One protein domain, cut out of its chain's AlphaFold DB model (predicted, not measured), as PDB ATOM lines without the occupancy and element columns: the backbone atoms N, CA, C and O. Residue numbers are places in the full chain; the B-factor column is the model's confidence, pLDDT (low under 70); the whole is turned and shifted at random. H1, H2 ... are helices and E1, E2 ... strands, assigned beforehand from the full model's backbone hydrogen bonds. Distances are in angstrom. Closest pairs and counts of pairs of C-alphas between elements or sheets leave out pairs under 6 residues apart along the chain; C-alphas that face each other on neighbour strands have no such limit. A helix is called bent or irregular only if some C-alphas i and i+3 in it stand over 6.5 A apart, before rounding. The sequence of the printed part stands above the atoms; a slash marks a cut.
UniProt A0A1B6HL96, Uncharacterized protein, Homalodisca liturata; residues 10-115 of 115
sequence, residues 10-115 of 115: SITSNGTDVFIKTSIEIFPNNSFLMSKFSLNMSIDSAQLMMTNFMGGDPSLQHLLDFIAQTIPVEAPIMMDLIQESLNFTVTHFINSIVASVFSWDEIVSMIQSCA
ATOM      1  N   SER A  10     -16.794 -13.723   0.611       92.06
ATOM      2  CA  SER A  10     -17.106 -13.024   1.850       92.06
ATOM      3  C   SER A  10     -15.863 -12.327   2.371       92.06
ATOM      4  O   SER A  10     -14.805 -12.947   2.496       92.06
ATOM      5  N   ILE A  11     -16.011 -11.052   2.715       92.06
ATOM      6  CA  ILE A  11     -14.995 -10.284   3.427       92.06
ATOM      7  C   ILE A  11     -15.472 -10.143   4.867       92.06
ATOM      8  O   ILE A  11     -16.556  -9.618   5.107       92.06
ATOM      9  N   THR A  12     -14.665 -10.613   5.811       93.25
ATOM     10  CA  THR A  12     -14.887 -10.382   7.242       93.25
ATOM     11  C   THR A  12     -13.830  -9.407   7.727       93.25
ATOM     12  O   THR A  12     -12.643  -9.725   7.693       93.25
ATOM     13  N   SER A  13     -14.243  -8.216   8.153       92.50
ATOM     14  CA  SER A  13     -13.357  -7.230   8.768       92.50
ATOM     15  C   SER A  13     -13.418  -7.343  10.292       92.50
ATOM     16  O   SER A  13     -14.497  -7.422  10.877       92.50
ATOM     17  N   ASN A  14     -12.255  -7.345  10.941       92.19
ATOM     18  CA  ASN A  14     -12.123  -7.317  12.395       92.19
ATOM     19  C   ASN A  14     -11.537  -5.967  12.813       92.19
ATOM     20  O   ASN A  14     -10.632  -5.468  12.144       92.19
ATOM     21  N   GLY A  15     -12.044  -5.397  13.912       92.56
ATOM     22  CA  GLY A  15     -11.624  -4.070  14.378       92.56
ATOM     23  C   GLY A  15     -11.963  -2.989  13.354       92.56
ATOM     24  O   GLY A  15     -11.074  -2.382  12.769       92.56
ATOM     25  N   THR A  16     -13.252  -2.836  13.028       93.94
ATOM     26  CA  THR A  16     -13.712  -1.788  12.108       93.94
ATOM     27  C   THR A  16     -14.196  -0.586  12.900       93.94
ATOM     28  O   THR A  16     -15.247  -0.652  13.536       93.94
ATOM     29  N   ASP A  17     -13.459   0.514  12.805       94.38
ATOM     30  CA  ASP A  17     -13.858   1.804  13.350       94.38
ATOM     31  C   ASP A  17     -14.470   2.660  12.245       94.38
ATOM     32  O   ASP A  17     -13.912   2.788  11.154       94.38
ATOM     33  N   VAL A  18     -15.619   3.273  12.527       93.56
ATOM     34  CA  VAL A  18     -16.319   4.155  11.587       93.56
ATOM     35  C   VAL A  18     -16.383   5.560  12.168       93.56
ATOM     36  O   VAL A  18     -16.938   5.790  13.241       93.56
ATOM     37  N   PHE A  19     -15.842   6.518  11.425       93.88
ATOM     38  CA  PHE A  19     -15.780   7.923  11.793       93.88
ATOM     39  C   PHE A  19     -16.763   8.711  10.939       93.88
ATOM     40  O   PHE A  19     -16.536   8.935   9.751       93.88
ATOM     41  N   ILE A  20     -17.854   9.164  11.551       95.31
ATOM     42  CA  ILE A  20     -18.860   9.981  10.876       95.31
ATOM     43  C   ILE A  20     -18.676  11.436  11.288       95.31
ATOM     44  O   ILE A  20     -18.683  11.773  12.472       95.31
ATOM     45  N   LYS A  21     -18.561  12.320  10.298       95.62
ATOM     46  CA  LYS A  21     -18.578  13.768  10.490       95.62
ATOM     47  C   LYS A  21     -19.751  14.365   9.739       95.62
ATOM     48  O   LYS A  21     -19.832  14.274   8.518       95.62
ATOM     49  N   THR A  22     -20.627  15.046  10.461       95.56
ATOM     50  CA  THR A  22     -21.769  15.743   9.874       95.56
ATOM     51  C   THR A  22     -21.829  17.196  10.326       95.56
ATOM     52  O   THR A  22     -21.151  17.608  11.269       95.56
ATOM     53  N   SER A  23     -22.594  18.005   9.607       96.50
ATOM     54  CA  SER A  23     -22.938  19.367   9.990       96.50
ATOM     55  C   SER A  23     -24.437  19.535   9.824       96.50
ATOM     56  O   SER A  23     -24.971  19.312   8.735       96.50
ATOM     57  N   ILE A  24     -25.096  19.885  10.925       94.69
ATOM     58  CA  ILE A  24     -26.537  20.093  11.002       94.69
ATOM     59  C   ILE A  24     -26.759  21.529  11.464       94.69
ATOM     60  O   ILE A  24     -26.204  21.952  12.477       94.69
ATOM     61  N   GLU A  25     -27.545  22.271  10.697       95.50
ATOM     62  CA  GLU A  25     -28.050  23.585  11.066       95.50
ATOM     63  C   GLU A  25     -29.453  23.423  11.646       95.50
ATOM     64  O   GLU A  25     -30.268  22.681  11.099       95.50
ATOM     65  N   ILE A  26     -29.722  24.098  12.761       94.94
ATOM     66  CA  ILE A  26     -31.014  24.067  13.448       94.94
ATOM     67  C   ILE A  26     -31.606  25.468  13.369       94.94
ATOM     68  O   ILE A  26     -30.944  26.453  13.701       94.94
ATOM     69  N   PHE A  27     -32.858  25.554  12.936       94.81
ATOM     70  CA  PHE A  27     -33.555  26.814  12.724       94.81
ATOM     71  C   PHE A  27     -34.472  27.162  13.908       94.81
ATOM     72  O   PHE A  27     -34.912  26.272  14.638       94.81
ATOM     73  N   PRO A  28     -34.845  28.446  14.091       94.75
ATOM     74  CA  PRO A  28     -35.681  28.884  15.217       94.75
ATOM     75  C   PRO A  28     -37.069  28.232  15.302       94.75
ATOM     76  O   PRO A  28     -37.682  28.228  16.363       94.75
ATOM     77  N   ASN A  29     -37.581  27.695  14.193       93.69
ATOM     78  CA  ASN A  29     -38.841  26.948  14.141       93.69
ATOM     79  C   ASN A  29     -38.674  25.457  14.496       93.69
ATOM     80  O   ASN A  29     -39.572  24.670  14.212       93.69
ATOM     81  N   ASN A  30     -37.526  25.074  15.059       92.44
ATOM     82  CA  ASN A  30     -37.171  23.705  15.424       92.44
ATOM     83  C   ASN A  30     -37.045  22.723  14.246       92.44
ATOM     84  O   ASN A  30     -37.003  21.509  14.440       92.44
ATOM     85  N   SER A  31     -36.982  23.238  13.015       94.75
ATOM     86  CA  SER A  31     -36.566  22.446  11.856       94.75
ATOM     87  C   SER A  31     -35.042  22.391  11.775       94.75
ATOM     88  O   SER A  31     -34.344  23.187  12.408       94.75
ATOM     89  N   PHE A  32     -34.512  21.458  10.991       95.38
ATOM     90  CA  PHE A  32     -33.075  21.306  10.815       95.38
ATOM     91  C   PHE A  32     -32.729  20.922   9.375       95.38
ATOM     92  O   PHE A  32     -33.565  20.415   8.627       95.38
ATOM     93  N   LEU A  33     -31.479  21.171   8.996       95.62
ATOM     94  CA  LEU A  33     -30.921  20.830   7.693       95.62
ATOM     95  C   LEU A  33     -29.517  20.259   7.874       95.62
ATOM     96  O   LEU A  33     -28.645  20.887   8.471       95.62
ATOM     97  N   MET A  34     -29.270  19.084   7.309       96.44
ATOM     98  CA  MET A  34     -27.931  18.528   7.188       96.44
ATOM     99  C   MET A  34     -27.253  19.082   5.932       96.44
ATOM    100  O   MET A  34     -27.700  18.831   4.812       96.44
ATOM    101  N   SER A  35     -26.156  19.816   6.108       94.44
ATOM    102  CA  SER A  35     -25.401  20.441   5.010       94.44
ATOM    103  C   SER A  35     -24.200  19.615   4.558       94.44
ATOM    104  O   SER A  35     -23.708  19.786   3.441       94.44
ATOM    105  N   LYS A  36     -23.713  18.714   5.417       95.69
ATOM    106  CA  LYS A  36     -22.567  17.859   5.121       95.69
ATOM    107  C   LYS A  36     -22.671  16.525   5.842       95.69
ATOM    108  O   LYS A  36     -23.043  16.462   7.013       95.69
ATOM    109  N   PHE A  37     -22.234  15.484   5.158       97.19
ATOM    110  CA  PHE A  37     -21.984  14.159   5.681       97.19
ATOM    111  C   PHE A  37     -20.655  13.646   5.123       97.19
ATOM    112  O   PHE A  37     -20.368  13.752   3.933       97.19
ATOM    113  N   SER A  38     -19.828  13.106   6.005       96.25
ATOM    114  CA  SER A  38     -18.604  12.400   5.674       96.25
ATOM    115  C   SER A  38     -18.510  11.160   6.542       96.25
ATOM    116  O   SER A  38     -18.859  11.203   7.722       96.25
ATOM    117  N   LEU A  39     -18.065  10.067   5.941       95.25
ATOM    118  CA  LEU A  39     -17.825   8.804   6.606       95.25
ATOM    119  C   LEU A  39     -16.433   8.362   6.195       95.25
ATOM    120  O   LEU A  39     -16.152   8.226   5.012       95.25
ATOM    121  N   ASN A  40     -15.580   8.142   7.179       92.50
ATOM    122  CA  ASN A  40     -14.309   7.471   6.994       92.50
ATOM    123  C   ASN A  40     -14.325   6.192   7.831       92.50
ATOM    124  O   ASN A  40     -15.103   6.072   8.780       92.50
ATOM    125  N   MET A  41     -13.488   5.229   7.483       93.12
ATOM    126  CA  MET A  41     -13.373   3.985   8.221       93.12
ATOM    127  C   MET A  41     -11.914   3.582   8.377       93.12
ATOM    128  O   MET A  41     -11.091   3.861   7.513       93.12
ATOM    129  N   SER A  42     -11.615   2.901   9.475       93.00
ATOM    130  CA  SER A  42     -10.365   2.181   9.692       93.00
ATOM    131  C   SER A  42     -10.695   0.711   9.909       93.00
ATOM    132  O   SER A  42     -11.710   0.386  10.521       93.00
ATOM    133  N   ILE A  43      -9.859  -0.176   9.385       95.00
ATOM    134  CA  ILE A  43      -9.994  -1.620   9.565       95.00
ATOM    135  C   ILE A  43      -8.652  -2.133  10.076       95.00
ATOM    136  O   ILE A  43      -7.638  -1.894   9.430       95.00
ATOM    137  N   ASP A  44      -8.636  -2.865  11.187       93.88
ATOM    138  CA  ASP A  44      -7.394  -3.450  11.706       93.88
ATOM    139  C   ASP A  44      -6.934  -4.637  10.854       93.88
ATOM    140  O   ASP A  44      -5.762  -4.768  10.502       93.88
ATOM    141  N   SER A  45      -7.864  -5.536  10.523       94.25
ATOM    142  CA  SER A  45      -7.578  -6.694   9.674       94.25
ATOM    143  C   SER A  45      -8.808  -7.159   8.906       94.25
ATOM    144  O   SER A  45      -9.947  -6.943   9.323       94.25
ATOM    145  N   ALA A  46      -8.579  -7.830   7.781       94.56
ATOM    146  CA  ALA A  46      -9.631  -8.443   6.986       94.56
ATOM    147  C   ALA A  46      -9.264  -9.883   6.622       94.56
ATOM    148  O   ALA A  46      -8.098 -10.219   6.419       94.56
ATOM    149  N   GLN A  47     -10.283 -10.726   6.520       92.25
ATOM    150  CA  GLN A  47     -10.205 -12.063   5.953       92.25
ATOM    151  C   GLN A  47     -11.057 -12.094   4.691       92.25
ATOM    152  O   GLN A  47     -12.201 -11.634   4.701       92.25
ATOM    153  N   LEU A  48     -10.507 -12.650   3.615       91.75
ATOM    154  CA  LEU A  48     -11.217 -12.868   2.364       91.75
ATOM    155  C   LEU A  48     -11.377 -14.370   2.157       91.75
ATOM    156  O   LEU A  48     -10.396 -15.097   2.023       91.75
ATOM    157  N   MET A  49     -12.623 -14.826   2.098       90.06
ATOM    158  CA  MET A  49     -12.945 -16.167   1.628       90.06
ATOM    159  C   MET A  49     -13.571 -16.047   0.251       90.06
ATOM    160  O   MET A  49     -14.482 -15.249   0.049       90.06
ATOM    161  N   MET A  50     -13.096 -16.847  -0.694       90.44
ATOM    162  CA  MET A  50     -13.675 -16.933  -2.026       90.44
ATOM    163  C   MET A  50     -13.741 -18.399  -2.421       90.44
ATOM    164  O   MET A  50     -12.716 -19.065  -2.585       90.44
ATOM    165  N   THR A  51     -14.960 -18.917  -2.546       86.25
ATOM    166  CA  THR A  51     -15.153 -20.295  -2.994       86.25
ATOM    167  C   THR A  51     -14.657 -20.434  -4.433       86.25
ATOM    168  O   THR A  51     -14.846 -19.537  -5.257       86.25
ATOM    169  N   ASN A  52     -13.969 -21.542  -4.731       88.12
ATOM    170  CA  ASN A  52     -13.443 -21.832  -6.070       88.12
ATOM    171  C   ASN A  52     -12.482 -20.743  -6.621       88.12
ATOM    172  O   ASN A  52     -12.368 -20.545  -7.836       88.12
ATOM    173  N   PHE A  53     -11.763 -20.039  -5.734       89.75
ATOM    174  CA  PHE A  53     -10.648 -19.172  -6.122       89.75
ATOM    175  C   PHE A  53      -9.613 -19.983  -6.907       89.75
ATOM    176  O   PHE A  53      -9.195 -21.053  -6.465       89.75
ATOM    177  N   MET A  54      -9.250 -19.507  -8.099       90.00
ATOM    178  CA  MET A  54      -8.312 -20.171  -9.009       90.00
ATOM    179  C   MET A  54      -8.666 -21.642  -9.294       90.00
ATOM    180  O   MET A  54      -7.792 -22.497  -9.403       90.00
ATOM    181  N   GLY A  55      -9.965 -21.951  -9.405       87.44
ATOM    182  CA  GLY A  55     -10.444 -23.319  -9.638       87.44
ATOM    183  C   GLY A  55     -10.480 -24.197  -8.382       87.44
ATOM    184  O   GLY A  55     -10.562 -25.417  -8.497       87.44
ATOM    185  N   GLY A  56     -10.395 -23.592  -7.192       87.19
ATOM    186  CA  GLY A  56     -10.394 -24.300  -5.912       87.19
ATOM    187  C   GLY A  56      -9.030 -24.870  -5.526       87.19
ATOM    188  O   GLY A  56      -8.977 -25.769  -4.690       87.19
ATOM    189  N   ASP A  57      -7.944 -24.376  -6.130       88.62
ATOM    190  CA  ASP A  57      -6.581 -24.798  -5.809       88.62
ATOM    191  C   ASP A  57      -6.165 -24.279  -4.415       88.62
ATOM    192  O   ASP A  57      -5.931 -23.075  -4.247       88.62
ATOM    193  N   PRO A  58      -6.023 -25.159  -3.404       87.12
ATOM    194  CA  PRO A  58      -5.679 -24.743  -2.048       87.12
ATOM    195  C   PRO A  58      -4.250 -24.199  -1.946       87.12
ATOM    196  O   PRO A  58      -3.939 -23.468  -1.005       87.12
ATOM    197  N   SER A  59      -3.367 -24.519  -2.901       89.88
ATOM    198  CA  SER A  59      -1.995 -24.009  -2.897       89.88
ATOM    199  C   SER A  59      -1.940 -22.498  -3.117       89.88
ATOM    200  O   SER A  59      -0.986 -21.860  -2.680       89.88
ATOM    201  N   LEU A  60      -2.982 -21.910  -3.714       89.38
ATOM    202  CA  LEU A  60      -3.087 -20.480  -4.000       89.38
ATOM    203  C   LEU A  60      -3.786 -19.684  -2.890       89.38
ATOM    204  O   LEU A  60      -3.937 -18.470  -3.020       89.38
ATOM    205  N   GLN A  61      -4.142 -20.323  -1.772       87.94
ATOM    206  CA  GLN A  61      -4.748 -19.648  -0.620       87.94
ATOM    207  C   GLN A  61      -3.881 -18.490  -0.100       87.94
ATOM    208  O   GLN A  61      -4.400 -17.423   0.201       87.94
ATOM    209  N   HIS A  62      -2.553 -18.643  -0.093       90.50
ATOM    210  CA  HIS A  62      -1.630 -17.589   0.342       90.50
ATOM    211  C   HIS A  62      -1.737 -16.300  -0.496       90.50
ATOM    212  O   HIS A  62      -1.510 -15.209   0.022       90.50
ATOM    213  N   LEU A  63      -2.080 -16.408  -1.786       90.81
ATOM    214  CA  LEU A  63      -2.314 -15.248  -2.643       90.81
ATOM    215  C   LEU A  63      -3.628 -14.554  -2.266       90.81
ATOM    216  O   LEU A  63      -3.686 -13.328  -2.258       90.81
ATOM    217  N   LEU A  64      -4.663 -15.326  -1.927       89.50
ATOM    218  CA  LEU A  64      -5.930 -14.787  -1.436       89.50
ATOM    219  C   LEU A  64      -5.747 -14.084  -0.082       89.50
ATOM    220  O   LEU A  64      -6.252 -12.980   0.104       89.50
ATOM    221  N   ASP A  65      -4.958 -14.675   0.816       90.75
ATOM    222  CA  ASP A  65      -4.602 -14.077   2.107       90.75
ATOM    223  C   ASP A  65      -3.786 -12.790   1.920       90.75
ATOM    224  O   ASP A  65      -4.014 -11.802   2.616       90.75
ATOM    225  N   PHE A  66      -2.871 -12.761   0.945       91.75
ATOM    226  CA  PHE A  66      -2.128 -11.552   0.589       91.75
ATOM    227  C   PHE A  66      -3.055 -10.438   0.081       91.75
ATOM    228  O   PHE A  66      -2.923  -9.297   0.511       91.75
ATOM    229  N   ILE A  67      -4.026 -10.758  -0.780       90.94
ATOM    230  CA  ILE A  67      -5.048  -9.793  -1.220       90.94
ATOM    231  C   ILE A  67      -5.877  -9.308  -0.019       90.94
ATOM    232  O   ILE A  67      -6.149  -8.118   0.101       90.94
ATOM    233  N   ALA A  68      -6.246 -10.196   0.908       92.94
ATOM    234  CA  ALA A  68      -6.990  -9.812   2.107       92.94
ATOM    235  C   ALA A  68      -6.226  -8.788   2.967       92.94
ATOM    236  O   ALA A  68      -6.829  -7.859   3.504       92.94
ATOM    237  N   GLN A  69      -4.898  -8.916   3.051       94.38
ATOM    238  CA  GLN A  69      -4.035  -7.997   3.801       94.38
ATOM    239  C   GLN A  69      -3.987  -6.579   3.215       94.38
ATOM    240  O   GLN A  69      -3.625  -5.654   3.939       94.38
ATOM    241  N   THR A  70      -4.363  -6.372   1.948       94.00
ATOM    242  CA  THR A  70      -4.407  -5.021   1.360       94.00
ATOM    243  C   THR A  70      -5.717  -4.292   1.657       94.00
ATOM    244  O   THR A  70      -5.747  -3.064   1.626       94.00
ATOM    245  N   ILE A  71      -6.794  -5.015   1.995       93.88
ATOM    246  CA  ILE A  71      -8.131  -4.443   2.237       93.88
ATOM    247  C   ILE A  71      -8.117  -3.320   3.291       93.88
ATOM    248  O   ILE A  71      -8.716  -2.281   3.014       93.88
ATOM    249  N   PRO A  72      -7.438  -3.451   4.451       94.94
ATOM    250  CA  PRO A  72      -7.346  -2.371   5.435       94.94
ATOM    251  C   PRO A  72      -6.878  -1.021   4.891       94.94
ATOM    252  O   PRO A  72      -7.355   0.021   5.333       94.94
ATOM    253  N   VAL A  73      -5.957  -1.035   3.924       93.31
ATOM    254  CA  VAL A  73      -5.382   0.178   3.327       93.31
ATOM    255  C   VAL A  73      -6.241   0.694   2.173       93.31
ATOM    256  O   VAL A  73      -6.352   1.901   1.984       93.31
ATOM    257  N   GLU A  74      -6.877  -0.204   1.420       92.31
ATOM    258  CA  GLU A  74      -7.697   0.151   0.255       92.31
ATOM    259  C   GLU A  74      -9.108   0.625   0.635       92.31
ATOM    260  O   GLU A  74      -9.672   1.485  -0.039       92.31
ATOM    261  N   ALA A  75      -9.697   0.111   1.720       89.94
ATOM    262  CA  ALA A  75     -11.058   0.474   2.122       89.94
ATOM    263  C   ALA A  75     -11.245   1.984   2.399       89.94
ATOM    264  O   ALA A  75     -12.217   2.546   1.885       89.94
ATOM    265  N   PRO A  76     -10.337   2.685   3.113       89.81
ATOM    266  CA  PRO A  76     -10.407   4.141   3.260       89.81
ATOM    267  C   PRO A  76     -10.313   4.879   1.916       89.81
ATOM    268  O   PRO A  76     -11.062   5.823   1.680       89.81
ATOM    269  N   ILE A  77      -9.456   4.413   0.999       92.06
ATOM    270  CA  ILE A  77      -9.295   5.009  -0.339       92.06
ATOM    271  C   ILE A  77     -10.591   4.863  -1.143       92.06
ATOM    272  O   ILE A  77     -11.068   5.822  -1.750       92.06
ATOM    273  N   MET A  78     -11.199   3.674  -1.126       90.06
ATOM    274  CA  MET A  78     -12.497   3.446  -1.761       90.06
ATOM    275  C   MET A  78     -13.587   4.326  -1.144       90.06
ATOM    276  O   MET A  78     -14.429   4.845  -1.878       90.06
ATOM    277  N   MET A  79     -13.562   4.524   0.178       92.62
ATOM    278  CA  MET A  79     -14.508   5.392   0.876       92.62
ATOM    279  C   MET A  79     -14.390   6.849   0.415       92.62
ATOM    280  O   MET A  79     -15.406   7.475   0.108       92.62
ATOM    281  N   ASP A  80     -13.165   7.361   0.279       92.31
ATOM    282  CA  ASP A  80     -12.904   8.706  -0.241       92.31
ATOM    283  C   ASP A  80     -13.455   8.883  -1.665       92.31
ATOM    284  O   ASP A  80     -14.062   9.912  -1.976       92.31
ATOM    285  N   LEU A  81     -13.323   7.863  -2.523       94.88
ATOM    286  CA  LEU A  81     -13.837   7.895  -3.899       94.88
ATOM    287  C   LEU A  81     -15.369   7.965  -3.970       94.88
ATOM    288  O   LEU A  81     -15.910   8.587  -4.884       94.88
ATOM    289  N   ILE A  82     -16.079   7.347  -3.024       95.44
ATOM    290  CA  ILE A  82     -17.552   7.363  -2.985       95.44
ATOM    291  C   ILE A  82     -18.116   8.458  -2.072       95.44
ATOM    292  O   ILE A  82     -19.338   8.608  -1.969       95.44
ATOM    293  N   GLN A  83     -17.252   9.241  -1.423       95.56
ATOM    294  CA  GLN A  83     -17.635  10.164  -0.362       95.56
ATOM    295  C   GLN A  83     -18.654  11.212  -0.823       95.56
ATOM    296  O   GLN A  83     -19.576  11.536  -0.073       95.56
ATOM    297  N   GLU A  84     -18.529  11.726  -2.047       95.88
ATOM    298  CA  GLU A  84     -19.471  12.705  -2.598       95.88
ATOM    299  C   GLU A  84     -20.865  12.099  -2.809       95.88
ATOM    300  O   GLU A  84     -21.871  12.700  -2.427       95.88
ATOM    301  N   SER A  85     -20.928  10.869  -3.331       97.06
ATOM    302  CA  SER A  85     -22.189  10.143  -3.524       97.06
ATOM    303  C   SER A  85     -22.859   9.814  -2.190       97.06
ATOM    304  O   SER A  85     -24.076   9.967  -2.051       97.06
ATOM    305  N   LEU A  86     -22.070   9.421  -1.184       95.88
ATOM    306  CA  LEU A  86     -22.556   9.229   0.183       95.88
ATOM    307  C   LEU A  86     -23.078  10.536   0.778       95.88
ATOM    308  O   LEU A  86     -24.179  10.558   1.324       95.88
ATOM    309  N   ASN A  87     -22.326  11.631   0.638       97.25
ATOM    310  CA  ASN A  87     -22.737  12.945   1.120       97.25
ATOM    311  C   ASN A  87     -24.081  13.353   0.508       97.25
ATOM    312  O   ASN A  87     -25.005  13.691   1.243       97.25
ATOM    313  N   PHE A  88     -24.219  13.259  -0.816       97.25
ATOM    314  CA  PHE A  88     -25.465  13.582  -1.509       97.25
ATOM    315  C   PHE A  88     -26.632  12.708  -1.036       97.25
ATOM    316  O   PHE A  88     -27.680  13.224  -0.659       97.25
ATOM    317  N   THR A  89     -26.441  11.388  -1.003       96.94
ATOM    318  CA  THR A  89     -27.512  10.439  -0.666       96.94
ATOM    319  C   THR A  89     -27.994  10.620   0.770       96.94
ATOM    320  O   THR A  89     -29.197  10.706   1.016       96.94
ATOM    321  N   VAL A  90     -27.065  10.716   1.725       97.12
ATOM    322  CA  VAL A  90     -27.406  10.828   3.147       97.12
ATOM    323  C   VAL A  90     -28.015  12.189   3.457       97.12
ATOM    324  O   VAL A  90     -29.059  12.247   4.101       97.12
ATOM    325  N   THR A  91     -27.426  13.286   2.967       97.31
ATOM    326  CA  THR A  91     -28.005  14.623   3.185       97.31
ATOM    327  C   THR A  91     -29.397  14.728   2.565       97.31
ATOM    328  O   THR A  91     -30.312  15.228   3.215       97.31
ATOM    329  N   HIS A  92     -29.607  14.186   1.360       96.31
ATOM    330  CA  HIS A  92     -30.926  14.153   0.734       96.31
ATOM    331  C   HIS A  92     -31.941  13.355   1.558       96.31
ATOM    332  O   HIS A  92     -33.046  13.848   1.792       96.31
ATOM    333  N   PHE A  93     -31.569  12.157   2.024       96.44
ATOM    334  CA  PHE A  93     -32.423  11.327   2.873       96.44
ATOM    335  C   PHE A  93     -32.823  12.067   4.155       96.44
ATOM    336  O   PHE A  93     -34.009  12.180   4.462       96.44
ATOM    337  N   ILE A  94     -31.853  12.639   4.871       96.06
ATOM    338  CA  ILE A  94     -32.115  13.373   6.110       96.06
ATOM    339  C   ILE A  94     -33.023  14.580   5.855       96.06
ATOM    340  O   ILE A  94     -34.033  14.739   6.534       96.06
ATOM    341  N   ASN A  95     -32.712  15.393   4.848       95.62
ATOM    342  CA  ASN A  95     -33.424  16.647   4.606       95.62
ATOM    343  C   ASN A  95     -34.820  16.444   4.004       95.62
ATOM    344  O   ASN A  95     -35.709  17.254   4.241       95.62
ATOM    345  N   SER A  96     -35.026  15.380   3.224       94.06
ATOM    346  CA  SER A  96     -36.300  15.155   2.523       94.06
ATOM    347  C   SER A  96     -37.243  14.239   3.297       94.06
ATOM    348  O   SER A  96     -38.460  14.403   3.222       94.06
ATOM    349  N   ILE A  97     -36.698  13.268   4.035       92.88
ATOM    350  CA  ILE A  97     -37.492  12.239   4.717       92.88
ATOM    351  C   ILE A  97     -37.502  12.477   6.222       92.88
ATOM    352  O   ILE A  97     -38.572  12.557   6.811       92.88
ATOM    353  N   VAL A  98     -36.342  12.612   6.863       92.94
ATOM    354  CA  VAL A  98     -36.312  12.734   8.330       92.94
ATOM    355  C   VAL A  98     -36.845  14.099   8.769       92.94
ATOM    356  O   VAL A  98     -37.752  14.161   9.594       92.94
ATOM    357  N   ALA A  99     -36.353  15.183   8.169       92.94
ATOM    358  CA  ALA A  99     -36.750  16.549   8.515       92.94
ATOM    359  C   ALA A  99     -38.195  16.908   8.109       92.94
ATOM    360  O   ALA A  99     -38.716  17.928   8.555       92.94
ATOM    361  N   SER A 100     -38.857  16.093   7.276       92.06
ATOM    362  CA  SER A 100     -40.280  16.276   6.945       92.06
ATOM    363  C   SER A 100     -41.226  15.605   7.942       92.06
ATOM    364  O   SER A 100     -42.414  15.925   7.956       92.06
ATOM    365  N   VAL A 101     -40.708  14.697   8.776       93.25
ATOM    366  CA  VAL A 101     -41.490  13.928   9.752       93.25
ATOM    367  C   VAL A 101     -41.203  14.374  11.183       93.25
ATOM    368  O   VAL A 101     -42.125  14.409  11.990       93.25
ATOM    369  N   PHE A 102     -39.952  14.722  11.490       93.00
ATOM    370  CA  PHE A 102     -39.512  15.038  12.846       93.00
ATOM    371  C   PHE A 102     -38.955  16.456  12.952       93.00
ATOM    372  O   PHE A 102     -38.198  16.915  12.094       93.00
ATOM    373  N   SER A 103     -39.279  17.122  14.054       93.94
ATOM    374  CA  SER A 103     -38.569  18.305  14.538       93.94
ATOM    375  C   SER A 103     -37.265  17.921  15.244       93.94
ATOM    376  O   SER A 103     -37.047  16.767  15.626       93.94
ATOM    377  N   TRP A 104     -36.377  18.896  15.436       93.19
ATOM    378  CA  TRP A 104     -35.101  18.662  16.106       93.19
ATOM    379  C   TRP A 104     -35.278  18.181  17.555       93.19
ATOM    380  O   TRP A 104     -34.622  17.221  17.954       93.19
ATOM    381  N   ASP A 105     -36.202  18.767  18.325       93.31
ATOM    382  CA  ASP A 105     -36.438  18.330  19.710       93.31
ATOM    383  C   ASP A 105     -36.964  16.890  19.798       93.31
ATOM    384  O   ASP A 105     -36.604  16.157  20.721       93.31
ATOM    385  N   GLU A 106     -37.779  16.448  18.834       93.94
ATOM    386  CA  GLU A 106     -38.241  15.056  18.774       93.94
ATOM    387  C   GLU A 106     -37.071  14.098  18.539       93.94
ATOM    388  O   GLU A 106     -36.962  13.086  19.230       93.94
ATOM    389  N   ILE A 107     -36.147  14.450  17.637       90.69
ATOM    390  CA  ILE A 107     -34.922  13.672  17.403       90.69
ATOM    391  C   ILE A 107     -34.066  13.611  18.670       90.69
ATOM    392  O   ILE A 107     -33.611  12.533  19.053       90.69
ATOM    393  N   VAL A 108     -33.860  14.744  19.345       90.62
ATOM    394  CA  VAL A 108     -33.080  14.795  20.591       90.62
ATOM    395  C   VAL A 108     -33.720  13.922  21.669       90.62
ATOM    396  O   VAL A 108     -33.017  13.146  22.313       90.62
ATOM    397  N   SER A 109     -35.042  13.993  21.827       93.00
ATOM    398  CA  SER A 109     -35.792  13.170  22.779       93.00
ATOM    399  C   SER A 109     -35.636  11.673  22.492       93.00
ATOM    400  O   SER A 109     -35.339  10.890  23.397       93.00
ATOM    401  N   MET A 110     -35.735  11.265  21.219       91.06
ATOM    402  CA  MET A 110     -35.506   9.877  20.801       91.06
ATOM    403  C   MET A 110     -34.096   9.400  21.163       91.06
ATOM    404  O   MET A 110     -33.947   8.317  21.730       91.06
ATOM    405  N   ILE A 111     -33.069  10.211  20.887       87.88
ATOM    406  CA  ILE A 111     -31.674   9.876  21.211       87.88
ATOM    407  C   ILE A 111     -31.498   9.736  22.723       87.88
ATOM    408  O   ILE A 111     -30.922   8.755  23.182       87.88
ATOM    409  N   GLN A 112     -32.024  10.684  23.499       90.88
ATOM    410  CA  GLN A 112     -31.924  10.664  24.957       90.88
ATOM    411  C   GLN A 112     -32.650   9.471  25.579       90.88
ATOM    412  O   GLN A 112     -32.186   8.947  26.579       90.88
ATOM    413  N   SER A 113     -33.754   9.007  24.988       91.81
ATOM    414  CA  SER A 113     -34.450   7.807  25.472       91.81
ATOM    415  C   SER A 113     -33.698   6.495  25.214       91.81
ATOM    416  O   SER A 113     -33.998   5.488  25.851       91.81
ATOM    417  N   CYS A 114     -32.748   6.498  24.273       77.88
ATOM    418  CA  CYS A 114     -31.928   5.333  23.933       77.88
ATOM    419  C   CYS A 114     -30.600   5.276  24.709       77.88
ATOM    420  O   CYS A 114     -29.880   4.284  24.582       77.88
ATOM    421  N   ALA A 115     -30.261   6.340  25.442       57.44
ATOM    422  CA  ALA A 115     -29.039   6.485  26.233       57.44
ATOM    423  C   ALA A 115     -29.300   6.177  27.714       57.44
ATOM    424  O   ALA A 115     -28.392   5.592  28.348       57.44
TER     425      ALA A 115
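AT A GLANCE: This is residues 10 to 115 of the 115 residues of an uncharacterized protein of Homalodisca liturata (UniProt A0A1B6HL96). A long, bent hairpin of two strands, E1 and E2, is accompanied along its length by one long bent helix, H1, which folds back after E2 and packs on it with both arms, H1a and H1b. Near the hairpin's turn a short helix, H2, follows, and its residues 108 to 113 stick out with the tail to 115. The printed part has 106 residues with two named strands, then two named helices, in the order E1 E2 H1 H2; the sheet, E1 - E2, is antiparallel and the class is mixed, helices and strands. The whole is extended, a rod spanning 65 by 29 by 21 A, with a radius of gyration of the C-alphas of 20.0 A.

HOW THE PARTS SIT: E1, residues 10 to 26, and E2, residues 32 to 50, form an antiparallel hairpin at 173 degrees; N 10 and O 49 are 2.8 A apart and N 25 and O 33 2.8 A, both within hydrogen-bond range. E1 bends by 81 degrees at residue 14, E2 by 80 degrees at residue 47. H1, residues 58 to 101, was assigned as one helix by its hydrogen bonds but is bent, C-alphas 81 and 84 being 7.5 A apart; its arms H1a, residues 58 to 81, and H1b, residues 84 to 101, stand at a steep tilt of 62 degrees. H1a is irregular, with C-alphas 59 and 62 at 7.2 A, and has a kink of 52 degrees near residue 73. H1a touches E2, the closest C-alphas being those of Ile 43 and Pro 72, 5.0 A apart. H1b touches E2 too, closest at the C-alphas of Phe 37 and Asn 87, 4.8 A. H1a and E1 are near each other. H2, residues 104 to 113, is apart from both arms; its closest C-alpha to E2 is that of Trp 104, 6.3 A from Phe 32's. In H2 every O i to N i+4 pair is within hydrogen-bond range, in H1a 12 of 20, in H1b 11 of 14.

IN THESE COORDINATES: E1 begins at C-alpha 10, (-17.106, -13.024, 1.850), and is 41.3 A long; E2 is 44.8 A. H1a, 33.7 A, begins at C-alpha 58, (-5.679, -24.743, -2.048); H1b is 25.3 A. H2, 14.4 A, ends at C-alpha 113, (-34.450, 7.807, 25.472).

THE WHOLE: The C-alphas farthest apart, of Pro 28 and Ser 59, are 65.3 A apart. The printed part has no cut and no long link. Residue 115 alone is under 70 in pLDDT.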